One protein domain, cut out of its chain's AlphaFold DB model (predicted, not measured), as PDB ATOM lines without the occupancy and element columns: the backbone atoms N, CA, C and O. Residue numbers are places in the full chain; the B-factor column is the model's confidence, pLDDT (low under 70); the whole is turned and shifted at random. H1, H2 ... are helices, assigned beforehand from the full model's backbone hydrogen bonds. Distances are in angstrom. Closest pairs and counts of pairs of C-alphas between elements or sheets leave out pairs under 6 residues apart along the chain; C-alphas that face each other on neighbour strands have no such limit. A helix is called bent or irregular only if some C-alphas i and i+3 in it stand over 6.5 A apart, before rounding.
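This is residues 19 to 67 of the 272 residues of the protein "Protein kinase-like domain protein" of Akanthomyces lecanii RCEF 1005 (UniProt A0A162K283). A straight helix, H1, and a bent helix, H2, run back along each other in a narrow rod; H2's first arm, H2a, runs beside H1 at a small gap, and its second, H2b, turns in onto H1 near residues 21 to 25. At the other end residues 38 to 44, of which 38 and 39 belong to H1 and the rest to the link from H1 to H2, stick out free. The printed part has 49 residues, with two named helices, H1 then H2, and no named strand: all helix. It is only just loose, close to compact, with a radius of gyration of the C-alphas of 12.1 A and spans of 38 by 17 by 13 A.

H1, residues 19 to 39, and H2a, residues 46 to 54, are close but not clearly touching; their closest C-alphas, of Ile 29 and Arg 52, are 7.2 A apart. They run opposite ways at a shallow tilt of 14 degrees. H2b, residues 57 to 67, touches H1 at residues 21 to 25 alone, opposite ways at a steep tilt of 55 degrees; the closest C-alphas, of Ala 21 and Leu 63, are 5.3 A apart. In H1, H2a and H2b every O i to N i+4 pair is within hydrogen-bond range.

H1 measures 30.4 A from C-alpha 19 at (247.300, 240.266, 292.262) to C-alpha 39. By its hydrogen bonds H2, residues 46 to 67, was assigned as one helix, but it is bent: C-alphas 54 and 57 are 7.1 A apart, and its arms stand at a steep tilt of 47 degrees. H2a measures 12.4 A; H2b measures 15.9 A and ends at C-alpha 67 at (242.994, 232.515, 284.725).

The two farthest C-alphas, of Thr 42 and Gln 67, are 38.2 A apart. The printed part has no cut, and the link from H1 to H2 is short, with 6 residues. Mean pLDDT of the printed part is 77.4; residues 19, 66 and 67 are under 70.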
ATOM      1  N   ASN A  19     246.572 239.028 292.542       69.19
ATOM      2  CA  ASN A  19     247.300 240.266 292.262       69.19
ATOM      3  C   ASN A  19     247.281 240.630 290.769       69.19
ATOM      4  O   ASN A  19     247.115 241.802 290.432       69.19
ATOM      5  N   GLU A  20     247.386 239.648 289.875       74.25
ATOM      6  CA  GLU A  20     247.310 239.875 288.426       74.25
ATOM      7  C   GLU A  20     245.904 240.289 287.968       74.25
ATOM      8  O   GLU A  20     245.757 241.225 287.178       74.25
ATOM      9  N   ALA A  21     244.851 239.666 288.510       72.50
ATOM     10  CA  ALA A  21     243.470 240.054 288.218       72.50
ATOM     11  C   ALA A  21     243.179 241.507 288.641       72.50
ATOM     12  O   ALA A  21     242.538 242.256 287.899       72.50
ATOM     13  N   HIS A  22     243.709 241.934 289.791       73.69
ATOM     14  CA  HIS A  22     243.629 243.323 290.249       73.69
ATOM     15  C   HIS A  22     244.376 244.293 289.321       73.69
ATOM     16  O   HIS A  22     243.848 245.358 288.992       73.69
ATOM     17  N   GLN A  23     245.576 243.936 288.855       74.94
ATOM     18  CA  GLN A  23     246.342 244.771 287.923       74.94
ATOM     19  C   GLN A  23     245.622 244.949 286.580       74.94
ATOM     20  O   GLN A  23     245.540 246.067 286.066       74.94
ATOM     21  N   LEU A  24     245.049 243.872 286.037       77.06
ATOM     22  CA  LEU A  24     244.282 243.915 284.791       77.06
ATOM     23  C   LEU A  24     242.995 244.735 284.937       77.06
ATOM     24  O   LEU A  24     242.702 245.566 284.074       77.06
ATOM     25  N   ALA A  25     242.263 244.563 286.041       76.12
ATOM     26  CA  ALA A  25     241.073 245.357 286.335       76.12
ATOM     27  C   ALA A  25     241.406 246.853 286.441       76.12
ATOM     28  O   ALA A  25     240.719 247.685 285.847       76.12
ATOM     29  N   ASN A  26     242.496 247.194 287.137       79.69
ATOM     30  CA  ASN A  26     242.960 248.575 287.275       79.69
ATOM     31  C   ASN A  26     243.319 249.181 285.919       79.69
ATOM     32  O   ASN A  26     242.849 250.269 285.595       79.69
ATOM     33  N   LYS A  27     244.093 248.462 285.099       78.88
ATOM     34  CA  LYS A  27     244.461 248.908 283.750       78.88
ATOM     35  C   LYS A  27     243.224 249.174 282.889       78.88
ATOM     36  O   LYS A  27     243.148 250.207 282.232       78.88
ATOM     37  N   PHE A  28     242.247 248.267 282.923       80.25
ATOM     38  CA  PHE A  28     241.021 248.389 282.135       80.25
ATOM     39  C   PHE A  28     240.167 249.591 282.562       80.25
ATOM     40  O   PHE A  28     239.745 250.378 281.716       80.25
ATOM     41  N   ILE A  29     239.926 249.767 283.866       80.94
ATOM     42  CA  ILE A  29     239.108 250.885 284.355       80.94
ATOM     43  C   ILE A  29     239.797 252.224 284.106       80.94
ATOM     44  O   ILE A  29     239.140 253.158 283.654       80.94
ATOM     45  N   LEU A  30     241.101 252.323 284.368       79.75
ATOM     46  CA  LEU A  30     241.839 253.574 284.204       79.75
ATOM     47  C   LEU A  30     241.901 254.018 282.741       79.75
ATOM     48  O   LEU A  30     241.674 255.194 282.480       79.75
ATOM     49  N   SER A  31     242.097 253.086 281.800       76.62
ATOM     50  CA  SER A  31     241.991 253.383 280.362       76.62
ATOM     51  C   SER A  31     240.621 253.969 280.029       76.62
ATOM     52  O   SER A  31     240.523 255.016 279.406       76.62
ATOM     53  N   HIS A  32     239.552 253.348 280.523       79.06
ATOM     54  CA  HIS A  32     238.191 253.774 280.205       79.06
ATOM     55  C   HIS A  32     237.824 255.125 280.839       79.06
ATOM     56  O   HIS A  32     237.043 255.895 280.280       79.06
ATOM     57  N   VAL A  33     238.374 255.416 282.021       78.62
ATOM     58  CA  VAL A  33     238.263 256.727 282.674       78.62
ATOM     59  C   VAL A  33     239.027 257.783 281.881       78.62
ATOM     60  O   VAL A  33     238.484 258.857 281.640       78.62
ATOM     61  N   GLN A  34     240.238 257.464 281.426       77.62
ATOM     62  CA  GLN A  34     241.057 258.351 280.606       77.62
ATOM     63  C   GLN A  34     240.391 258.664 279.261       77.62
ATOM     64  O   GLN A  34     240.310 259.833 278.889       77.62
ATOM     65  N   ASP A  35     239.845 257.661 278.574       78.50
ATOM     66  CA  ASP A  35     239.132 257.846 277.307       78.50
ATOM     67  C   ASP A  35     237.922 258.773 277.486       78.50
ATOM     68  O   ASP A  35     237.691 259.678 276.684       78.50
ATOM     69  N   LYS A  36     237.177 258.604 278.585       76.19
ATOM     70  CA  LYS A  36     235.973 259.398 278.857       76.19
ATOM     71  C   LYS A  36     236.282 260.837 279.277       76.19
ATOM     72  O   LYS A  36     235.586 261.745 278.836       76.19
ATOM     73  N   LEU A  37     237.345 261.043 280.056       76.19
ATOM     74  CA  LEU A  37     237.868 262.373 280.396       76.19
ATOM     75  C   LEU A  37     238.433 263.099 279.170       76.19
ATOM     76  O   LEU A  37     238.312 264.314 279.069       76.19
ATOM     77  N   THR A  38     239.044 262.364 278.237       79.38
ATOM     78  CA  THR A  38     239.589 262.940 276.997       79.38
ATOM     79  C   THR A  38     238.473 263.325 276.024       79.38
ATOM     80  O   THR A  38     238.581 264.336 275.337       79.38
ATOM     81  N   ALA A  39     237.394 262.539 275.975       82.06
ATOM     82  CA  ALA A  39     236.253 262.792 275.101       82.06
ATOM     83  C   ALA A  39     235.375 263.968 275.563       82.06
ATOM     84  O   ALA A  39     234.852 264.690 274.717       82.06
ATOM     85  N   ASP A  40     235.197 264.163 276.873       80.25
ATOM     86  CA  ASP A  40     234.346 265.232 277.411       80.25
ATOM     87  C   ASP A  40     234.836 265.731 278.785       80.25
ATOM     88  O   ASP A  40     234.261 265.386 279.816       80.25
ATOM     89  N   PRO A  41     235.893 266.560 278.831       74.44
ATOM     90  CA  PRO A  41     236.560 266.950 280.078       74.44
ATOM     91  C   PRO A  41     235.722 267.859 280.986       74.44
ATOM     92  O   PRO A  41     236.055 268.042 282.158       74.44
ATOM     93  N   THR A  42     234.667 268.479 280.454       75.06
ATOM     94  CA  THR A  42     233.840 269.457 281.181       75.06
ATOM     95  C   THR A  42     232.591 268.852 281.810       75.06
ATOM     96  O   THR A  42     231.899 269.523 282.576       75.06
ATOM     97  N   SER A  43     232.285 267.597 281.488       79.75
ATOM     98  CA  SER A  43     231.080 266.928 281.955       79.75
ATOM     99  C   SER A  43     231.250 266.318 283.341       79.75
ATOM    100  O   SER A  43     232.338 265.950 283.788       79.75
ATOM    101  N   ASN A  44     230.139 266.211 284.065       81.56
ATOM    102  CA  ASN A  44     230.139 265.591 285.379       81.56
ATOM    103  C   ASN A  44     230.246 264.064 285.236       81.56
ATOM    104  O   ASN A  44     229.280 263.387 284.898       81.56
ATOM    105  N   HIS A  45     231.418 263.507 285.543       81.00
ATOM    106  CA  HIS A  45     231.669 262.063 285.473       81.00
ATOM    107  C   HIS A  45     231.376 261.301 286.775       81.00
ATOM    108  O   HIS A  45     231.715 260.120 286.871       81.00
ATOM    109  N   SER A  46     230.775 261.942 287.781       77.56
ATOM    110  CA  SER A  46     230.578 261.340 289.109       77.56
ATOM    111  C   SER A  46     229.806 260.020 289.046       77.56
ATOM    112  O   SER A  46     230.238 259.038 289.646       77.56
ATOM    113  N   ASP A  47     228.729 259.965 288.258       79.12
ATOM    114  CA  ASP A  47     227.899 258.761 288.119       79.12
ATOM    115  C   ASP A  47     228.661 257.621 287.440       79.12
ATOM    116  O   ASP A  47     228.624 256.478 287.891       79.12
ATOM    117  N   PHE A  48     229.447 257.946 286.411       78.69
ATOM    118  CA  PHE A  48     230.291 256.979 285.717       78.69
ATOM    119  C   PHE A  48     231.384 256.410 286.629       78.69
ATOM    120  O   PHE A  48     231.616 255.202 286.644       78.69
ATOM    121  N   LEU A  49     232.055 257.260 287.410       76.44
ATOM    122  CA  LEU A  49     233.068 256.809 288.367       76.44
ATOM    123  C   LEU A  49     232.444 255.949 289.472       76.44
ATOM    124  O   LEU A  49     233.045 254.958 289.890       76.44
ATOM    125  N   HIS A  50     231.232 256.292 289.914       79.00
ATOM    126  CA  HIS A  50     230.504 255.520 290.913       79.00
ATOM    127  C   HIS A  50     230.106 254.133 290.389       79.00
ATOM    128  O   HIS A  50     230.373 253.131 291.051       79.00
ATOM    129  N   GLU A  51     229.559 254.059 289.174       80.19
ATOM    130  CA  GLU A  51     229.204 252.804 288.506       80.19
ATOM    131  C   GLU A  51     230.430 251.892 288.331       80.19
ATOM    132  O   GLU A  51     230.392 250.700 288.648       80.19
ATOM    133  N   ARG A  52     231.567 252.455 287.902       79.75
ATOM    134  CA  ARG A  52     232.821 251.702 287.737       79.75
ATOM    135  C   ARG A  52     233.382 251.192 289.060       79.75
ATOM    136  O   ARG A  52     233.864 250.062 289.106       79.75
ATOM    137  N   ALA A  53     233.292 251.985 290.126       77.19
ATOM    138  CA  ALA A  53     233.713 251.564 291.459       77.19
ATOM    139  C   ALA A  53     232.846 250.413 291.995       77.19
ATOM    140  O   ALA A  53     233.380 249.474 292.579       77.19
ATOM    141  N   GLN A  54     231.530 250.444 291.757       80.00
ATOM    142  CA  GLN A  54     230.621 249.365 292.160       80.00
ATOM    143  C   GLN A  54     230.844 248.070 291.361       80.00
ATOM    144  O   GLN A  54     230.720 246.975 291.907       80.00
ATOM    145  N   ALA A  55     231.203 248.178 290.081       79.25
ATOM    146  CA  ALA A  55     231.467 247.025 289.220       79.25
ATOM    147  C   ALA A  55     232.869 246.406 289.406       79.25
ATOM    148  O   ALA A  55     233.149 245.344 288.842       79.25
ATOM    149  N   TYR A  56     233.757 247.044 290.179       80.25
ATOM    150  CA  TYR A  56     235.164 246.652 290.303       80.25
ATOM    151  C   TYR A  56     235.346 245.235 290.854       80.25
ATOM    152  O   TYR A  56     236.020 244.412 290.234       80.25
ATOM    153  N   ASP A  57     234.686 244.912 291.968       78.50
ATOM    154  CA  ASP A  57     234.828 243.602 292.616       78.50
ATOM    155  C   ASP A  57     234.339 242.460 291.708       78.50
ATOM    156  O   ASP A  57     234.915 241.367 291.681       78.50
ATOM    157  N   GLN A  58     233.309 242.724 290.896       80.88
ATOM    158  CA  GLN A  58     232.788 241.767 289.918       80.88
ATOM    159  C   GLN A  58     233.759 241.563 288.750       80.88
ATOM    160  O   GLN A  58     233.932 240.435 288.285       80.88
ATOM    161  N   LEU A  59     234.412 242.631 288.285       81.88
ATOM    162  CA  LEU A  59     235.420 242.569 287.228       81.88
ATOM    163  C   LEU A  59     236.645 241.764 287.676       81.88
ATOM    164  O   LEU A  59     237.074 240.859 286.960       81.88
ATOM    165  N   VAL A  60     237.160 242.042 288.876       81.00
ATOM    166  CA  VAL A  60     238.284 241.298 289.468       81.00
ATOM    167  C   VAL A  60     237.932 239.818 289.609       81.00
ATOM    168  O   VAL A  60     238.714 238.957 289.208       81.00
ATOM    169  N   SER A  61     236.727 239.510 290.096       77.75
ATOM    170  CA  SER A  61     236.261 238.127 290.255       77.75
ATOM    171  C   SER A  61     236.185 237.376 288.921       77.75
ATOM    172  O   SER A  61     236.588 236.216 288.845       77.75
ATOM    173  N   ARG A  62     235.717 238.027 287.848       82.00
ATOM    174  CA  ARG A  62     235.672 237.427 286.502       82.00
ATOM    175  C   ARG A  62     237.068 237.192 285.932       82.00
ATOM    176  O   ARG A  62     237.325 236.128 285.379       82.00
ATOM    177  N   LEU A  63     237.975 238.154 286.090       78.94
ATOM    178  CA  LEU A  63     239.354 238.037 285.609       78.94
ATOM    179  C   LEU A  63     240.122 236.931 286.341       78.94
ATOM    180  O   LEU A  63     240.842 236.169 285.704       78.94
ATOM    181  N   ALA A  64     239.900 236.783 287.649       77.88
ATOM    182  CA  ALA A  64     240.469 235.688 288.427       77.88
ATOM    183  C   ALA A  64     239.956 234.311 287.962       77.88
ATOM    184  O   ALA A  64     240.722 233.354 287.914       77.88
ATOM    185  N   GLN A  65     238.681 234.198 287.567       72.81
ATOM    186  CA  GLN A  65     238.099 232.942 287.070       72.81
ATOM    187  C   GLN A  65     238.623 232.538 285.685       72.81
ATOM    188  O   GLN A  65     238.836 231.353 285.439       72.81
ATOM    189  N   VAL A  66     238.874 233.504 284.795       64.12
ATOM    190  CA  VAL A  66     239.426 233.240 283.454       64.12
ATOM    191  C   VAL A  66     240.844 232.659 283.531       64.12
ATOM    192  O   VAL A  66     241.205 231.824 282.705       64.12
ATOM    193  N   GLN A  67     241.631 233.029 284.545       57.84
ATOM    194  CA  GLN A  67     242.994 232.515 284.725       57.84
ATOM    195  C   GLN A  67     243.043 231.081 285.277       57.84
ATOM    196  O   GLN A  67     243.967 230.337 284.960       57.84
TER     197      GLN A  67